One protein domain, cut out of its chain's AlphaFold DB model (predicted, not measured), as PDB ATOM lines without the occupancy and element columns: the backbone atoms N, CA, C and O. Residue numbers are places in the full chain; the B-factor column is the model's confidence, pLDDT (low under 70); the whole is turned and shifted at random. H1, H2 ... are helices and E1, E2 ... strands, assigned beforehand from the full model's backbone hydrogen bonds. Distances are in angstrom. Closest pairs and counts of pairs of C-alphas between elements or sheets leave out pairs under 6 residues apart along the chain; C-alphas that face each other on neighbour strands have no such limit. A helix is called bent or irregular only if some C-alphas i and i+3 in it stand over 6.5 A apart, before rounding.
ATOM      1  N   ILE A  49     113.359 136.533 111.831       85.12
ATOM      2  CA  ILE A  49     112.907 137.255 113.021       85.12
ATOM      3  C   ILE A  49     111.504 137.801 112.772       85.12
ATOM      4  O   ILE A  49     111.209 138.361 111.716       85.12
ATOM      5  N   TYR A  50     110.641 137.632 113.771       85.56
ATOM      6  CA  TYR A  50     109.276 138.143 113.762       85.56
ATOM      7  C   TYR A  50     109.198 139.448 114.527       85.56
ATOM      8  O   TYR A  50     109.848 139.612 115.564       85.56
ATOM      9  N   TYR A  51     108.337 140.335 114.053       84.50
ATOM     10  CA  TYR A  51     107.960 141.524 114.791       84.50
ATOM     11  C   TYR A  51     106.470 141.782 114.597       84.50
ATOM     12  O   TYR A  51     105.896 141.493 113.549       84.50
ATOM     13  N   GLU A  52     105.842 142.305 115.639       80.88
ATOM     14  CA  GLU A  52     104.461 142.764 115.595       80.88
ATOM     15  C   GLU A  52     104.502 144.289 115.715       80.88
ATOM     16  O   GLU A  52     105.172 144.824 116.600       80.88
ATOM     17  N   SER A  53     103.821 144.988 114.810       78.00
ATOM     18  CA  SER A  53     103.675 146.444 114.856       78.00
ATOM     19  C   SER A  53     102.217 146.808 114.620       78.00
ATOM     20  O   SER A  53     101.557 146.240 113.751       78.00
ATOM     21  N   GLU A  54     101.708 147.781 115.375       72.44
ATOM     22  CA  GLU A  54     100.337 148.283 115.217       72.44
ATOM     23  C   GLU A  54     100.100 148.955 113.859       72.44
ATOM     24  O   GLU A  54      98.950 149.134 113.466       72.44
ATOM     25  N   ARG A  55     101.169 149.348 113.153       73.81
ATOM     26  CA  ARG A  55     101.090 149.962 111.820       73.81
ATOM     27  C   ARG A  55     101.231 148.931 110.710       73.81
ATOM     28  O   ARG A  55     100.378 148.863 109.834       73.81
ATOM     29  N   ASP A  56     102.282 148.118 110.774       71.25
ATOM     30  CA  ASP A  56     102.627 147.199 109.686       71.25
ATOM     31  C   ASP A  56     101.894 145.851 109.779       71.25
ATOM     32  O   ASP A  56     101.826 145.120 108.793       71.25
ATOM     33  N   GLY A  57     101.387 145.479 110.960       78.44
ATOM     34  CA  GLY A  57     100.616 144.255 111.189       78.44
ATOM     35  C   GLY A  57     101.272 143.192 112.072       78.44
ATOM     36  O   GLY A  57     102.322 143.383 112.685       78.44
ATOM     37  N   PHE A  58     100.586 142.047 112.167       80.19
ATOM     38  CA  PHE A  58     100.873 140.979 113.139       80.19
ATOM     39  C   PHE A  58     101.589 139.754 112.564       80.19
ATOM     40  O   PHE A  58     101.956 138.848 113.311       80.19
ATOM     41  N   PHE A  59     101.735 139.675 111.243       83.56
ATOM     42  CA  PHE A  59     102.337 138.515 110.579       83.56
ATOM     43  C   PHE A  59     103.755 138.786 110.089       83.56
ATOM     44  O   PHE A  59     104.384 137.883 109.547       83.56
ATOM     45  N   ASN A  60     104.261 139.997 110.310       88.38
ATOM     46  CA  ASN A  60     105.472 140.475 109.676       88.38
ATOM     47  C   ASN A  60     106.701 139.684 110.108       88.38
ATOM     48  O   ASN A  60     106.869 139.275 111.264       88.38
ATOM     49  N   LEU A  61     107.589 139.501 109.141       89.56
ATOM     50  CA  LEU A  61     108.846 138.810 109.337       89.56
ATOM     51  C   LEU A  61     109.918 139.463 108.484       89.56
ATOM     52  O   LEU A  61     109.644 140.060 107.442       89.56
ATOM     53  N   PHE A  62     111.158 139.326 108.919       87.38
ATOM     54  CA  PHE A  62     112.294 139.665 108.088       87.38
ATOM     55  C   PHE A  62     113.343 138.567 108.140       87.38
ATOM     56  O   PHE A  62     113.490 137.857 109.139       87.38
ATOM     57  N   VAL A  63     114.040 138.417 107.022       87.38
ATOM     58  CA  VAL A  63     115.108 137.439 106.845       87.38
ATOM     59  C   VAL A  63     116.397 138.200 106.612       87.38
ATOM     60  O   VAL A  63     116.456 139.063 105.736       87.38
ATOM     61  N   ILE A  64     117.410 137.887 107.411       82.88
ATOM     62  CA  ILE A  64     118.748 138.446 107.237       82.88
ATOM     63  C   ILE A  64     119.400 137.709 106.067       82.88
ATOM     64  O   ILE A  64     119.557 136.487 106.114       82.88
ATOM     65  N   GLU A  65     119.728 138.440 105.004       76.44
ATOM     66  CA  GLU A  65     120.466 137.900 103.867       76.44
ATOM     67  C   GLU A  65     121.962 138.096 104.148       76.44
ATOM     68  O   GLU A  65     122.532 139.148 103.881       76.44
ATOM     69  N   THR A  66     122.616 137.095 104.736       64.69
ATOM     70  CA  THR A  66     124.064 137.165 104.962       64.69
ATOM     71  C   THR A  66     124.806 136.973 103.635       64.69
ATOM     72  O   THR A  66     124.639 135.956 102.964       64.69
ATOM     73  N   ASP A  67     125.707 137.900 103.286       56.47
ATOM     74  CA  ASP A  67     126.483 137.901 102.026       56.47
ATOM     75  C   ASP A  67     127.286 136.609 101.759       56.47
ATOM     76  O   ASP A  67     127.707 136.343 100.631       56.47
ATOM     77  N   ARG A  68     127.544 135.799 102.794       49.47
ATOM     78  CA  ARG A  68     128.377 134.589 102.707       49.47
ATOM     79  C   ARG A  68     127.628 133.360 102.200       49.47
ATOM     80  O   ARG A  68     128.267 132.480 101.630       49.47
ATOM     81  N   GLU A  69     126.309 133.305 102.364       58.88
ATOM     82  CA  GLU A  69     125.489 132.174 101.937       58.88
ATOM     83  C   GLU A  69     124.137 132.681 101.456       58.88
ATOM     84  O   GLU A  69     123.298 133.124 102.236       58.88
ATOM     85  N   LYS A  70     123.918 132.626 100.142       67.69
ATOM     86  CA  LYS A  70     122.650 133.035  99.547       67.69
ATOM     87  C   LYS A  70     121.520 132.204 100.158       67.69
ATOM     88  O   LYS A  70     121.440 131.001  99.914       67.69
ATOM     89  N   THR A  71     120.643 132.849 100.921       79.50
ATOM     90  CA  THR A  71     119.451 132.211 101.479       79.50
ATOM     91  C   THR A  71     118.575 131.722 100.336       79.50
ATOM     92  O   THR A  71     118.199 132.493  99.446       79.50
ATOM     93  N   THR A  72     118.260 130.433 100.340       86.00
ATOM     94  CA  THR A  72     117.355 129.854  99.352       86.00
ATOM     95  C   THR A  72     115.939 129.942  99.887       86.00
ATOM     96  O   THR A  72     115.704 129.762 101.076       86.00
ATOM     97  N   TYR A  73     114.973 130.204  99.020       88.06
ATOM     98  CA  TYR A  73     113.581 130.282  99.426       88.06
ATOM     99  C   TYR A  73     112.745 129.195  98.768       88.06
ATOM    100  O   TYR A  73     113.078 128.668  97.703       88.06
ATOM    101  N   LEU A  74     111.633 128.876  99.420       86.69
ATOM    102  CA  LEU A  74     110.647 127.958  98.882       86.69
ATOM    103  C   LEU A  74     109.953 128.588  97.670       86.69
ATOM    104  O   LEU A  74     109.590 129.763  97.690       86.69
ATOM    105  N   TYR A  75     109.736 127.800  96.620       86.81
ATOM    106  CA  TYR A  75     108.996 128.275  95.454       86.81
ATOM    107  C   TYR A  75     107.551 128.646  95.833       86.81
ATOM    108  O   TYR A  75     106.940 127.965  96.659       86.81
ATOM    109  N   GLY A  76     106.991 129.681  95.193       84.06
ATOM    110  CA  GLY A  76     105.682 130.259  95.536       84.06
ATOM    111  C   GLY A  76     104.560 129.226  95.680       84.06
ATOM    112  O   GLY A  76     103.968 129.129  96.749       84.06
ATOM    113  N   PHE A  77     104.353 128.364  94.673       86.06
ATOM    114  CA  PHE A  77     103.302 127.331  94.732       86.06
ATOM    115  C   PHE A  77     103.451 126.399  95.947       86.06
ATOM    116  O   PHE A  77     102.459 125.952  96.522       86.06
ATOM    117  N   LEU A  78     104.690 126.062  96.315       87.69
ATOM    118  CA  LEU A  78     104.970 125.111  97.385       87.69
ATOM    119  C   LEU A  78     104.802 125.783  98.749       87.69
ATOM    120  O   LEU A  78     104.321 125.140  99.680       87.69
ATOM    121  N   SER A  79     105.126 127.076  98.840       87.62
ATOM    122  CA  SER A  79     104.800 127.927  99.987       87.62
ATOM    123  C   SER A  79     103.292 127.963 100.225       87.62
ATOM    124  O   SER A  79     102.828 127.640 101.321       87.62
ATOM    125  N   ASP A  80     102.512 128.220  99.173       88.62
ATOM    126  CA  ASP A  80     101.055 128.292  99.281       88.62
ATOM    127  C   ASP A  80     100.435 126.953  99.672       88.62
ATOM    128  O   ASP A  80      99.579 126.872 100.560       88.62
ATOM    129  N   PHE A  81     100.896 125.877  99.027       89.31
ATOM    130  CA  PHE A  81     100.482 124.521  99.356       89.31
ATOM    131  C   PHE A  81     100.765 124.208 100.824       89.31
ATOM    132  O   PHE A  81      99.874 123.746 101.536       89.31
ATOM    133  N   LEU A  82     101.983 124.483 101.292       89.12
ATOM    134  CA  LEU A  82     102.402 124.180 102.655       89.12
ATOM    135  C   LEU A  82     101.603 124.995 103.679       89.12
ATOM    136  O   LEU A  82     101.167 124.443 104.690       89.12
ATOM    137  N   GLN A  83     101.333 126.272 103.400       87.62
ATOM    138  CA  GLN A  83     100.500 127.124 104.249       87.62
ATOM    139  C   GLN A  83      99.065 126.586 104.368       87.62
ATOM    140  O   GLN A  83      98.526 126.469 105.477       87.62
ATOM    141  N   ASN A  84      98.444 126.229 103.242       88.12
ATOM    142  CA  ASN A  84      97.092 125.670 103.221       88.12
ATOM    143  C   ASN A  84      97.036 124.301 103.901       88.12
ATOM    144  O   ASN A  84      96.128 124.039 104.692       88.12
ATOM    145  N   PHE A  85      98.039 123.457 103.662       89.12
ATOM    146  CA  PHE A  85      98.187 122.153 104.298       89.12
ATOM    147  C   PHE A  85      98.282 122.286 105.821       89.12
ATOM    148  O   PHE A  85      97.514 121.669 106.553       89.12
ATOM    149  N   LEU A  86      99.155 123.158 106.327       88.19
ATOM    150  CA  LEU A  86      99.276 123.413 107.763       88.19
ATOM    151  C   LEU A  86      97.962 123.932 108.359       88.19
ATOM    152  O   LEU A  86      97.518 123.458 109.410       88.19
ATOM    153  N   THR A  87      97.300 124.854 107.661       86.19
ATOM    154  CA  THR A  87      96.007 125.398 108.092       86.19
ATOM    155  C   THR A  87      94.926 124.313 108.150       86.19
ATOM    156  O   THR A  87      94.139 124.284 109.099       86.19
ATOM    157  N   PHE A  88      94.926 123.374 107.198       85.88
ATOM    158  CA  PHE A  88      94.030 122.216 107.183       85.88
ATOM    159  C   PHE A  88      94.223 121.315 108.413       85.88
ATOM    160  O   PHE A  88      93.242 120.922 109.041       85.88
ATOM    161  N   PHE A  89      95.467 121.075 108.842       84.62
ATOM    162  CA  PHE A  89      95.777 120.314 110.067       84.62
ATOM    163  C   PHE A  89      95.586 121.102 111.374       84.62
ATOM    164  O   PHE A  89      96.040 120.675 112.439       84.62
ATOM    165  N   GLY A  90      94.927 122.258 111.323       81.25
ATOM    166  CA  GLY A  90      94.614 123.052 112.507       81.25
ATOM    167  C   GLY A  90      95.779 123.889 113.036       81.25
ATOM    168  O   GLY A  90      95.799 124.272 114.208       81.25
ATOM    169  N   ARG A  91      96.783 124.164 112.197       85.12
ATOM    170  CA  ARG A  91      97.972 124.939 112.567       85.12
ATOM    171  C   ARG A  91      97.828 126.390 112.115       85.12
ATOM    172  O   ARG A  91      98.284 126.782 111.048       85.12
ATOM    173  N   TYR A  92      97.198 127.197 112.964       80.94
ATOM    174  CA  TYR A  92      96.734 128.553 112.630       80.94
ATOM    175  C   TYR A  92      97.724 129.690 112.912       80.94
ATOM    176  O   TYR A  92      97.390 130.861 112.755       80.94
ATOM    177  N   THR A  93      98.921 129.383 113.410       84.00
ATOM    178  CA  THR A  93      99.875 130.395 113.875       84.00
ATOM    179  C   THR A  93     101.157 130.336 113.044       84.00
ATOM    180  O   THR A  93     101.957 129.429 113.279       84.00
ATOM    181  N   PRO A  94     101.389 131.289 112.118       83.44
ATOM    182  CA  PRO A  94     102.521 131.219 111.192       83.44
ATOM    183  C   PRO A  94     103.893 131.085 111.861       83.44
ATOM    184  O   PRO A  94     104.642 130.181 111.507       83.44
ATOM    185  N   HIS A  95     104.186 131.882 112.898       82.88
ATOM    186  CA  HIS A  95     105.485 131.825 113.586       82.88
ATOM    187  C   HIS A  95     105.786 130.433 114.165       82.88
ATOM    188  O   HIS A  95     106.849 129.867 113.929       82.88
ATOM    189  N   LYS A  96     104.805 129.815 114.842       87.12
ATOM    190  CA  LYS A  96     104.960 128.460 115.402       87.12
ATOM    191  C   LYS A  96     105.133 127.411 114.314       87.12
ATOM    192  O   LYS A  96     105.817 126.414 114.533       87.12
ATOM    193  N   ASN A  97     104.477 127.608 113.174       89.00
ATOM    194  CA  ASN A  97     104.553 126.685 112.055       89.00
ATOM    195  C   ASN A  97     105.947 126.696 111.436       89.00
ATOM    196  O   ASN A  97     106.511 125.629 111.216       89.00
ATOM    197  N   ILE A  98     106.522 127.878 111.212       88.81
ATOM    198  CA  ILE A  98     107.890 128.010 110.710       88.81
ATOM    199  C   ILE A  98     108.892 127.398 111.699       88.81
ATOM    200  O   ILE A  98     109.754 126.633 111.277       88.81
ATOM    201  N   ASP A  99     108.773 127.674 113.003       89.12
ATOM    202  CA  ASP A  99     109.688 127.104 114.006       89.12
ATOM    203  C   ASP A  99     109.612 125.569 114.043       89.12
ATOM    204  O   ASP A  99     110.619 124.878 114.186       89.12
ATOM    205  N   MET A 100     108.405 125.018 113.898       90.50
ATOM    206  CA  MET A 100     108.181 123.579 113.783       90.50
ATOM    207  C   MET A 100     108.823 123.018 112.508       90.50
ATOM    208  O   MET A 100     109.550 122.031 112.582       90.50
ATOM    209  N   LEU A 101     108.573 123.644 111.355       91.62
ATOM    210  CA  LEU A 101     109.160 123.247 110.074       91.62
ATOM    211  C   LEU A 101     110.687 123.266 110.123       91.62
ATOM    212  O   LEU A 101     111.313 122.339 109.620       91.62
ATOM    213  N   ARG A 102     111.275 124.262 110.790       89.88
ATOM    214  CA  ARG A 102     112.725 124.385 110.959       89.88
ATOM    215  C   ARG A 102     113.322 123.226 111.748       89.88
ATOM    216  O   ARG A 102     114.343 122.686 111.350       89.88
ATOM    217  N   LYS A 103     112.648 122.774 112.810       90.81
ATOM    218  CA  LYS A 103     113.076 121.580 113.564       90.81
ATOM    219  C   LYS A 103     113.039 120.315 112.710       90.81
ATOM    220  O   LYS A 103     113.918 119.468 112.822       90.81
ATOM    221  N   TYR A 104     112.026 120.170 111.856       91.75
ATOM    222  CA  TYR A 104     111.970 119.036 110.930       91.75
ATOM    223  C   TYR A 104     113.021 119.133 109.825       91.75
ATOM    224  O   TYR A 104     113.600 118.118 109.455       91.75
ATOM    225  N   GLN A 105     113.281 120.335 109.314       92.19
ATOM    226  CA  GLN A 105     114.330 120.609 108.337       92.19
ATOM    227  C   GLN A 105     115.710 120.245 108.891       92.19
ATOM    228  O   GLN A 105     116.433 119.507 108.229       92.19
ATOM    229  N   GLU A 106     116.033 120.679 110.114       91.00
ATOM    230  CA  GLU A 106     117.265 120.318 110.828       91.00
ATOM    231  C   GLU A 106     117.395 118.794 110.967       91.00
ATOM    232  O   GLU A 106     118.391 118.212 110.549       91.00
ATOM    233  N   PHE A 107     116.342 118.125 111.442       91.19
ATOM    234  CA  PHE A 107     116.328 116.669 111.590       91.19
ATOM    235  C   PHE A 107     116.558 115.923 110.263       91.19
ATOM    236  O   PHE A 107     117.336 114.969 110.202       91.19
ATOM    237  N   ILE A 108     115.894 116.348 109.182       92.75
ATOM    238  CA  ILE A 108     116.061 115.743 107.852       92.75
ATOM    239  C   ILE A 108     117.471 116.008 107.318       92.75
ATOM    240  O   ILE A 108     118.087 115.102 106.754       92.75
ATOM    241  N   TYR A 109     117.990 117.224 107.504       92.56
ATOM    242  CA  TYR A 109     119.346 117.595 107.112       92.56
ATOM    243  C   TYR A 109     120.388 116.718 107.816       92.56
ATOM    244  O   TYR A 109     121.250 116.147 107.150       92.56
ATOM    245  N   GLU A 110     120.279 116.528 109.132       89.38
ATOM    246  CA  GLU A 110     121.194 115.673 109.895       89.38
ATOM    247  C   GLU A 110     121.176 114.221 109.404       89.38
ATOM    248  O   GLU A 110     122.234 113.629 109.173       89.38
ATOM    249  N   ILE A 111     119.983 113.657 109.172       90.31
ATOM    250  CA  ILE A 111     119.840 112.310 108.599       90.31
ATOM    251  C   ILE A 111     120.517 112.232 107.230       90.31
ATOM    252  O   ILE A 111     121.218 111.258 106.951       90.31
ATOM    253  N   LEU A 112     120.326 113.243 106.382       92.06
ATOM    254  CA  LEU A 112     120.892 113.267 105.039       92.06
ATOM    255  C   LEU A 112     122.420 113.376 105.066       92.06
ATOM    256  O   LEU A 112     123.086 112.685 104.298       92.06
ATOM    257  N   VAL A 113     122.991 114.175 105.971       89.56
ATOM    258  CA  VAL A 113     124.447 114.286 106.159       89.56
ATOM    259  C   VAL A 113     125.040 112.957 106.634       89.56
ATOM    260  O   VAL A 113     126.043 112.506 106.077       89.56
ATOM    261  N   ILE A 114     124.402 112.291 107.604       88.38
ATOM    262  CA  ILE A 114     124.824 110.962 108.078       88.38
ATOM    263  C   ILE A 114     124.734 109.936 106.945       88.38
ATOM    264  O   ILE A 114     125.669 109.170 106.718       88.38
ATOM    265  N   PHE A 115     123.631 109.938 106.198       91.88
ATOM    266  CA  PHE A 115     123.450 109.059 105.050       91.88
ATOM    267  C   PHE A 115     124.526 109.290 103.982       91.88
ATOM    268  O   PHE A 115     125.133 108.332 103.500       91.88
ATOM    269  N   ASN A 116     124.826 110.550 103.661       90.69
ATOM    270  CA  ASN A 116     125.850 110.894 102.681       90.69
ATOM    271  C   ASN A 116     127.251 110.453 103.143       90.69
ATOM    272  O   ASN A 116     128.035 109.942 102.344       90.69
ATOM    273  N   ALA A 117     127.545 110.561 104.443       88.81
ATOM    274  CA  ALA A 117     128.774 110.030 105.033       88.81
ATOM    275  C   ALA A 117     128.860 108.497 104.902       88.81
ATOM    276  O   ALA A 117     129.905 107.976 104.510       88.81
ATOM    277  N   CYS A 118     127.762 107.768 105.137       89.81
ATOM    278  CA  CYS A 118     127.694 106.321 104.901       89.81
ATOM    279  C   CYS A 118     127.950 105.964 103.427       89.81
ATOM    280  O   CYS A 118     128.701 105.031 103.138       89.81
ATOM    281  N   CYS A 119     127.372 106.716 102.485       90.94
ATOM    282  CA  CYS A 119     127.614 106.537 101.052       90.94
ATOM    283  C   CYS A 119     129.088 106.755 100.683       90.94
ATOM    284  O   CYS A 119     129.674 105.917  99.993       90.94
ATOM    285  N   GLN A 120     129.710 107.832 101.174       89.31
ATOM    286  CA  GLN A 120     131.140 108.090 100.958       89.31
ATOM    287  C   GLN A 120     132.006 106.974 101.543       89.31
ATOM    288  O   GLN A 120     132.906 106.467 100.873       89.31
ATOM    289  N   PHE A 121     131.697 106.545 102.767       87.19
ATOM    290  CA  PHE A 121     132.383 105.441 103.419       87.19
ATOM    291  C   PHE A 121     132.281 104.152 102.586       87.19
ATOM    292  O   PHE A 121     133.299 103.512 102.334       87.19
ATOM    293  N   ARG A 122     131.100 103.818 102.045       87.75
ATOM    294  CA  ARG A 122     130.909 102.655 101.157       87.75
ATOM    295  C   ARG A 122     131.763 102.745  99.889       87.75
ATOM    296  O   ARG A 122     132.405 101.755  99.525       87.75
ATOM    297  N   ILE A 123     131.794 103.892  99.205       86.94
ATOM    298  CA  ILE A 123     132.622 104.058  97.994       86.94
ATOM    299  C   ILE A 123     134.107 103.906  98.330       86.94
ATOM    300  O   ILE A 123     134.806 103.156  97.653       86.94
ATOM    301  N   ASN A 124     134.575 104.542  99.405       85.38
ATOM    302  CA  ASN A 124     135.968 104.438  99.838       85.38
ATOM    303  C   ASN A 124     136.351 102.987 100.164       85.38
ATOM    304  O   ASN A 124     137.410 102.528  99.746       85.38
ATOM    305  N   PHE A 125     135.464 102.230 100.821       83.62
ATOM    306  CA  PHE A 125     135.666 100.801 101.080       83.62
ATOM    307  C   PHE A 125     135.709  99.948  99.811       83.62
ATOM    308  O   PHE A 125     136.421  98.949  99.779       83.62
ATOM    309  N   SER A 126     135.004 100.353  98.751       79.19
ATOM    310  CA  SER A 126     134.976  99.611  97.483       79.19
ATOM    311  C   SER A 126     136.346  99.573  96.790       79.19
ATOM    312  O   SER A 126     136.602  98.677  95.991       79.19
ATOM    313  N   TRP A 127     137.246 100.506  97.119       78.38
ATOM    314  CA  TRP A 127     138.622 100.518  96.615       78.38
ATOM    315  C   TRP A 127     139.539  99.502  97.309       78.38
ATOM    316  O   TRP A 127     140.593  99.153  96.774       78.38
ATOM    317  N   PHE A 128     139.149  98.984  98.475       82.62
ATOM    318  CA  PHE A 128     139.923  97.998  99.220       82.62
ATOM    319  C   PHE A 128     139.429  96.580  98.912       82.62
ATOM    320  O   PHE A 128     138.508  96.067  99.539       82.62
ATOM    321  N   ILE A 129     140.111  95.906  97.984       77.25
ATOM    322  CA  ILE A 129     139.748  94.565  97.476       77.25
ATOM    323  C   ILE A 129     139.804  93.472  98.569       77.25
ATOM    324  O   ILE A 129     139.222  92.402  98.421       77.25
ATOM    325  N   ILE A 130     140.491  93.733  99.685       81.69
ATOM    326  CA  ILE A 130     140.656  92.786 100.800       81.69
ATOM    327  C   ILE A 130     139.338  92.571 101.569       81.69
ATOM    328  O   ILE A 130     139.141  91.511 102.162       81.69
ATOM    329  N   PHE A 131     138.425  93.548 101.562       76.38
ATOM    330  CA  PHE A 131     137.169  93.449 102.302       76.38
ATOM    331  C   PHE A 131     136.080  92.779 101.468       76.38
ATOM    332  O   PHE A 131     135.812  93.173 100.336       76.38
ATOM    333  N   ASN A 132     135.399  91.796 102.061       82.88
ATOM    334  CA  ASN A 132     134.206  91.209 101.466       82.88
ATOM    335  C   ASN A 132     132.971  92.065 101.826       82.88
ATOM    336  O   ASN A 132     132.539  92.031 102.983       82.88
ATOM    337  N   PRO A 133     132.359  92.791 100.870       78.19
ATOM    338  CA  PRO A 133     131.211  93.658 101.142       78.19
ATOM    339  C   PRO A 133     129.933  92.881 101.492       78.19
ATOM    340  O   PRO A 133     128.971  93.481 101.957       78.19
ATOM    341  N   TYR A 134     129.911  91.563 101.278       82.69
ATOM    342  CA  TYR A 134     128.774  90.689 101.577       82.69
ATOM    343  C   TYR A 134     128.854  90.043 102.964       82.69
ATOM    344  O   TYR A 134     127.991  89.248 103.333       82.69
ATOM    345  N   GLN A 135     129.892  90.351 103.742       88.06
ATOM    346  CA  GLN A 135     130.005  89.909 105.126       88.06
ATOM    347  C   GLN A 135     129.615  91.035 106.078       88.06
ATOM    348  O   GLN A 135     129.861  92.213 105.822       88.06
ATOM    349  N   GLN A 136     128.997  90.672 107.200       88.06
ATOM    350  CA  GLN A 136     128.686  91.634 108.254       88.06
ATOM    351  C   GLN A 136     129.988  92.178 108.867       88.06
ATOM    352  O   GLN A 136     130.926  91.401 109.060       88.06
ATOM    353  N   PRO A 137     130.072  93.486 109.175       83.75
ATOM    354  CA  PRO A 137     128.998  94.492 109.155       83.75
ATOM    355  C   PRO A 137     128.773  95.200 107.799       83.75
ATOM    356  O   PRO A 137     127.839  95.989 107.663       83.75
ATOM    357  N   PHE A 138     129.610  94.944 106.793       84.62
ATOM    358  CA  PHE A 138     129.623  95.691 105.528       84.62
ATOM    359  C   PHE A 138     128.380  95.460 104.666       84.62
ATOM    360  O   PHE A 138     127.929  96.383 103.989       84.62
ATOM    361  N   ASP A 139     127.770  94.280 104.750       88.12
ATOM    362  CA  ASP A 139     126.536  93.982 104.015       88.12
ATOM    363  C   ASP A 139     125.355  94.869 104.456       88.12
ATOM    364  O   ASP A 139     124.519  95.267 103.639       88.12
ATOM    365  N   THR A 140     125.328  95.275 105.731       90.06
ATOM    366  CA  THR A 140     124.332  96.229 106.243       90.06
ATOM    367  C   THR A 140     124.534  97.619 105.639       90.06
ATOM    368  O   THR A 140     123.582  98.232 105.157       90.06
ATOM    369  N   LEU A 141     125.780  98.103 105.597       90.12
ATOM    370  CA  LEU A 141     126.129  99.378 104.963       90.12
ATOM    371  C   LEU A 141     125.807  99.374 103.461       90.12
ATOM    372  O   LEU A 141     125.267 100.344 102.925       90.12
ATOM    373  N   ARG A 142     126.132  98.270 102.786       89.88
ATOM    374  CA  ARG A 142     125.834  98.052 101.373       89.88
ATOM    375  C   ARG A 142     124.327  98.146 101.129       89.88
ATOM    376  O   ARG A 142     123.890  98.948 100.313       89.88
ATOM    377  N   THR A 143     123.528  97.401 101.889       91.75
ATOM    378  CA  THR A 143     122.061  97.405 101.762       91.75
ATOM    379  C   THR A 143     121.458  98.791 102.019       91.75
ATOM    380  O   THR A 143     120.527  99.192 101.324       91.75
ATOM    381  N   LEU A 144     122.017  99.556 102.964       91.88
ATOM    382  CA  LEU A 144     121.575 100.921 103.258       91.88
ATOM    383  C   LEU A 144     121.831 101.900 102.100       91.88
ATOM    384  O   LEU A 144     121.029 102.807 101.895       91.88
ATOM    385  N   THR A 145     122.935 101.746 101.364       93.31
ATOM    386  CA  THR A 145     123.446 102.768 100.426       93.31
ATOM    387  C   THR A 145     123.310 102.397  98.945       93.31
ATOM    388  O   THR A 145     123.287 103.290  98.097       93.31
ATOM    389  N   ASP A 146     123.184 101.109  98.610       91.06
ATOM    390  CA  ASP A 146     123.229 100.606  97.229       91.06
ATOM    391  C   ASP A 146     122.113 101.161  96.337       91.06
ATOM    392  O   ASP A 146     122.355 101.445  95.165       91.06
ATOM    393  N   TRP A 147     120.898 101.322  96.864       93.50
ATOM    394  CA  TRP A 147     119.769 101.841  96.084       93.50
ATOM    395  C   TRP A 147     120.020 103.275  95.595       93.50
ATOM    396  O   TRP A 147     119.586 103.637  94.506       93.50
ATOM    397  N   TRP A 148     120.750 104.075  96.378       94.31
ATOM    398  CA  TRP A 148     121.090 105.453  96.039       94.31
ATOM    399  C   TRP A 148     122.315 105.522  95.131       94.31
ATOM    400  O   TRP A 148     122.283 106.160  94.080       94.31
ATOM    401  N   LEU A 149     123.387 104.819  95.505       92.31
ATOM    402  CA  LEU A 149     124.645 104.833  94.757       92.31
ATOM    403  C   LEU A 149     124.493 104.271  93.341       92.31
ATOM    404  O   LEU A 149     125.164 104.749  92.432       92.31
ATOM    405  N   ASN A 150     123.587 103.310  93.150       90.44
ATOM    406  CA  ASN A 150     123.333 102.707  91.845       90.44
ATOM    407  C   ASN A 150     122.135 103.329  91.102       90.44
ATOM    408  O   ASN A 150     121.754 102.833  90.044       90.44
ATOM    409  N   MET A 151     121.526 104.407  91.616       91.69
ATOM    410  CA  MET A 151     120.330 105.020  91.012       91.69
ATOM    411  C   MET A 151     120.576 105.508  89.574       91.69
ATOM    412  O   MET A 151     119.666 105.508  88.748       91.69
ATOM    413  N   LEU A 152     121.809 105.923  89.273       89.56
ATOM    414  CA  LEU A 152     122.222 106.410  87.953       89.56
ATOM    415  C   LEU A 152     122.988 105.356  87.137       89.56
ATOM    416  O   LEU A 152     123.386 105.625  85.998       89.56
ATOM    417  N   SER A 153     123.215 104.165  87.702       86.50
ATOM    418  CA  SER A 153     123.937 103.089  87.025       86.50
ATOM    419  C   SER A 153     123.168 102.629  85.788       86.50
ATOM    420  O   SER A 153     121.955 102.444  85.814       86.50
ATOM    421  N   GLY A 154     123.880 102.468  84.672       82.44
ATOM    422  CA  GLY A 154     123.290 102.121  83.375       82.44
ATOM    423  C   GLY A 154     122.693 103.301  82.598       82.44
ATOM    424  O   GLY A 154     122.495 103.173  81.392       82.44
ATOM    425  N   GLY A 155     122.457 104.450  83.243       85.88
ATOM    426  CA  GLY A 155     122.043 105.687  82.568       85.88
ATOM    427  C   GLY A 155     123.216 106.546  82.085       85.88
ATOM    428  O   GLY A 155     123.103 107.230  81.069       85.88
ATOM    429  N   LEU A 156     124.348 106.509  82.794       86.19
ATOM    430  CA  LEU A 156     125.545 107.285  82.466       86.19
ATOM    431  C   LEU A 156     126.596 106.437  81.728       86.19
ATOM    432  O   LEU A 156     126.770 105.260  82.052       86.19
ATOM    433  N   PRO A 157     127.327 107.015  80.753       84.25
ATOM    434  CA  PRO A 157     128.417 106.315  80.086       84.25
ATOM    435  C   PRO A 157     129.613 106.124  81.029       84.25
ATOM    436  O   PRO A 157     129.933 106.995  81.838       84.25
ATOM    437  N   LEU A 158     130.318 105.002  80.873       87.00
ATOM    438  CA  LEU A 158     131.574 104.748  81.578       87.00
ATOM    439  C   LEU A 158     132.670 105.665  81.022       87.00
ATOM    440  O   LEU A 158     132.967 105.635  79.826       87.00
ATOM    441  N   ILE A 159     133.304 106.453  81.889       85.25
ATOM    442  CA  ILE A 159     134.416 107.334  81.512       85.25
ATOM    443  C   ILE A 159     135.711 106.625  81.913       85.25
ATOM    444  O   ILE A 159     135.941 106.361  83.089       85.25
ATOM    445  N   VAL A 160     136.556 106.280  80.934       84.94
ATOM    446  CA  VAL A 160     137.830 105.556  81.163       84.94
ATOM    447  C   VAL A 160     137.611 104.203  81.878       84.94
ATOM    448  O   VAL A 160     138.437 103.737  82.652       84.94
ATOM    449  N   GLY A 161     136.465 103.556  81.634       81.38
ATOM    450  CA  GLY A 161     136.116 102.273  82.257       81.38
ATOM    451  C   GLY A 161     135.730 102.356  83.740       81.38
ATOM    452  O   GLY A 161     135.508 101.315  84.351       81.38
ATOM    453  N   ILE A 162     135.624 103.562  84.308       84.38
ATOM    454  CA  ILE A 162     135.160 103.802  85.679       84.38
ATOM    455  C   ILE A 162     133.697 104.250  85.642       84.38
ATOM    456  O   ILE A 162     133.308 105.085  84.818       84.38
ATOM    457  N   ASP A 163     132.891 103.702  86.552       87.19
ATOM    458  CA  ASP A 163     131.527 104.165  86.792       87.19
ATOM    459  C   ASP A 163     131.525 105.317  87.811       87.19
ATOM    460  O   ASP A 163     131.887 105.143  88.976       87.19
ATOM    461  N   TYR A 164     131.113 106.504  87.364       87.62
ATOM    462  CA  TYR A 164     131.003 107.704  88.199       87.62
ATOM    463  C   TYR A 164     129.598 107.914  88.781       87.62
ATOM    464  O   TYR A 164     129.390 108.882  89.516       87.62
ATOM    465  N   SER A 165     128.644 107.020  88.494       89.62
ATOM    466  CA  SER A 165     127.249 107.110  88.948       89.62
ATOM    467  C   SER A 165     127.135 107.351  90.457       89.62
ATOM    468  O   SER A 165     126.508 108.325  90.873       89.62
ATOM    469  N   GLY A 166     127.828 106.550  91.272       89.31
ATOM    470  CA  GLY A 166     127.815 106.678  92.731       89.31
ATOM    471  C   GLY A 166     128.407 107.995  93.240       89.31
ATOM    472  O   GLY A 166     127.902 108.566  94.204       89.31
ATOM    473  N   THR A 167     129.432 108.531  92.569       89.25
ATOM    474  CA  THR A 167     130.031 109.826  92.946       89.25
ATOM    475  C   THR A 167     129.077 110.979  92.635       89.25
ATOM    476  O   THR A 167     128.904 111.886  93.448       89.25
ATOM    477  N   ILE A 168     128.402 110.926  91.483       91.44
ATOM    478  CA  ILE A 168     127.394 111.919  91.098       91.44
ATOM    479  C   ILE A 168     126.167 111.827  92.016       91.44
ATOM    480  O   ILE A 168     125.641 112.855  92.431       91.44
ATOM    481  N   ALA A 169     125.740 110.623  92.406       92.25
ATOM    482  CA  ALA A 169     124.648 110.440  93.362       92.25
ATOM    483  C   ALA A 169     124.958 111.088  94.728       92.25
ATOM    484  O   ALA A 169     124.115 111.783  95.295       92.25
ATOM    485  N   ILE A 170     126.184 110.934  95.239       91.75
ATOM    486  CA  ILE A 170     126.657 111.624  96.456       91.75
ATOM    487  C   ILE A 170     126.650 113.144  96.277       91.75
ATOM    488  O   ILE A 170     126.228 113.872  97.176       91.75
ATOM    489  N   MET A 171     127.083 113.634  95.113       91.69
ATOM    490  CA  MET A 171     127.059 115.064  94.799       91.69
ATOM    491  C   MET A 171     125.627 115.620  94.817       91.69
ATOM    492  O   MET A 171     125.388 116.664  95.419       91.69
ATOM    493  N   ILE A 172     124.662 114.907  94.228       93.69
ATOM    494  CA  ILE A 172     123.240 115.280  94.259       93.69
ATOM    495  C   ILE A 172     122.726 115.329  95.701       93.69
ATOM    496  O   ILE A 172     122.078 116.303  96.078       93.69
ATOM    497  N   ALA A 173     123.040 114.324  96.524       92.00
ATOM    498  CA  ALA A 173     122.658 114.329  97.937       92.00
ATOM    499  C   ALA A 173     123.258 115.530  98.689       92.00
ATOM    500  O   ALA A 173     122.569 116.147  99.498       92.00
ATOM    501  N   GLY A 174     124.507 115.897  98.380       90.94
ATOM    502  CA  GLY A 174     125.159 117.100  98.901       90.94
ATOM    503  C   GLY A 174     124.423 118.384  98.518       90.94
ATOM    504  O   GLY A 174     124.101 119.177  99.393       90.94
ATOM    505  N   PHE A 175     124.059 118.548  97.241       91.00
ATOM    506  CA  PHE A 175     123.269 119.702  96.794       91.00
ATOM    507  C   PHE A 175     121.901 119.787  97.474       91.00
ATOM    508  O   PHE A 175     121.457 120.877  97.827       91.00
ATOM    509  N   VAL A 176     121.230 118.651  97.680       92.31
ATOM    510  CA  VAL A 176     119.958 118.612  98.416       92.31
ATOM    511  C   VAL A 176     120.169 118.988  99.883       92.31
ATOM    512  O   VAL A 176     119.361 119.733 100.432       92.31
ATOM    513  N   ALA A 177     121.253 118.528 100.511       91.00
ATOM    514  CA  ALA A 177     121.596 118.913 101.877       91.00
ATOM    515  C   ALA A 177     121.878 120.418 101.988       91.00
ATOM    516  O   ALA A 177     121.345 121.061 102.886       91.00
ATOM    517  N   ASP A 178     122.628 121.000 101.052       88.62
ATOM    518  CA  ASP A 178     122.900 122.442 101.018       88.62
ATOM    519  C   ASP A 178     121.640 123.272 100.748       88.62
ATOM    520  O   ASP A 178     121.430 124.317 101.372       88.62
ATOM    521  N   PHE A 179     120.750 122.790  99.877       89.62
ATOM    522  CA  PHE A 179     119.433 123.394  99.687       89.62
ATOM    523  C   PHE A 179     118.633 123.373 100.992       89.62
ATOM    524  O   PHE A 179     118.148 124.412 101.426       89.62
ATOM    525  N   LEU A 180     118.540 122.214 101.654       90.31
ATOM    526  CA  LEU A 180     117.847 122.079 102.935       90.31
ATOM    527  C   LEU A 180     118.495 122.907 104.038       90.31
ATOM    528  O   LEU A 180     117.786 123.331 104.933       90.31
ATOM    529  N   ARG A 181     119.802 123.150 104.005       88.12
ATOM    530  CA  ARG A 181     120.499 123.984 104.988       88.12
ATOM    531  C   ARG A 181     120.170 125.465 104.812       88.12
ATOM    532  O   ARG A 181     119.815 126.142 105.768       88.12
ATOM    533  N   THR A 182     120.234 125.944 103.573       87.25
ATOM    534  CA  THR A 182     120.047 127.362 103.223       87.25
ATOM    535  C   THR A 182     118.584 127.775 103.051       87.25
ATOM    536  O   THR A 182     118.306 128.958 102.848       87.25
ATOM    537  N   LEU A 183     117.644 126.826 103.106       90.44
ATOM    538  CA  LEU A 183     116.219 127.076 102.909       90.44
ATOM    539  C   LEU A 183     115.622 127.913 104.054       90.44
ATOM    540  O   LEU A 183     115.566 127.481 105.205       90.44
ATOM    541  N   ALA A 184     115.101 129.091 103.719       89.19
ATOM    542  CA  ALA A 184     114.322 129.947 104.602       89.19
ATOM    543  C   ALA A 184     112.818 129.775 104.332       89.19
ATOM    544  O   ALA A 184     112.342 129.962 103.210       89.19
ATOM    545  N   PHE A 185     112.049 129.463 105.378       90.19
ATOM    546  CA  PHE A 185     110.586 129.417 105.312       90.19
ATOM    547  C   PHE A 185     109.980 130.787 105.640       90.19
ATOM    548  O   PHE A 185     110.032 131.225 106.785       90.19
TER     549      PHE A 185
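What this domain is: This is residues 49 to 185 of the 319 residues of an uncharacterized protein of Rhizosolenia imbricata (UniProt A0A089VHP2). Two antiparallel helices side by side, the very long H2 and the shorter H4, make the body, and H3 packs across both near H2's last turns and H4's first ones. At the other end the body is looser: H1 stands steeply near H2's first turns, and the stretch of residues 49 to 64 folds back on itself, with E1 as its returning limb. The printed part has 137 residues, with one named strand and four named helices in the order E1, H1, H2, H3, H4, and is mostly helix. It is loose, with a radius of gyration of the C-alphas of 20.9 A, and spans 70 by 31 by 25 A.

Where its parts are: Ile 49 has its C-alpha at (112.907, 137.255, 113.021). E1 is residues 61 to 64. H1 is residues 76 to 88, 18.3 A long from first to last C-alpha. H2, residues 94 to 126, measures 47.3 A, from C-alpha 94 at (102.521, 131.219, 111.192) to C-alpha 126 at (134.976, 99.611, 97.483). H3 is residues 138 to 149, 15.0 A long; it is irregular, with C-alphas 144 and 147 7.5 A apart. H4, residues 165 to 182, measures 25.8 A and ends with C-alpha 182 at (120.047, 127.362, 103.223).

How they stand to each other: E1 pairs with no named strand, but its residues 61 to 62 pair antiparallel with residues 49 to 50. E1 is apart from the four helices. Residues 72 to 73 pair in parallel with residues 183 to 184. H1 and H2 are close but not clearly touching: their closest C-alphas, of Leu 86 and Asn 97, are 7.5 A apart, at a steep tilt of 63 degrees. H2 and H4 touch at a shallow tilt of 23 degrees, opposite ways; their closest C-alphas, of Tyr 109 and Ala 177, are 5.8 A apart. H3 touches H2 at residues 115 to 122 alone, at a steep tilt of 65 degrees, with Cys 119 and Thr 145 closest, their C-alphas 5.7 A apart. H3, with residues 148 to 149 alone, touches residues 165 to 170 of H4, about perpendicular at 77 degrees; the C-alphas of Leu 149 and Gly 166 are closest, 4.2 A apart. The helix packing is mostly crossed, but only just: of three touching pairs, 1 is at a shallow tilt. In H1, H2 and H4 every O i to N i+4 pair is within hydrogen-bond range; in H3, 6 of 8 are.

The domain as a whole: The C-alphas farthest apart, of Arg 55 and Ile 130, are 70.4 A apart. Residues 126 to 132, of which 126 belongs to H2, stand free. The printed part has no cut. The link from H1 to H2 is tight; those from E1 to H1, H2 to H3 and H3 to H4 are long. Mean pLDDT of the printed part is 86.0, and residues 66 to 70 are under 70.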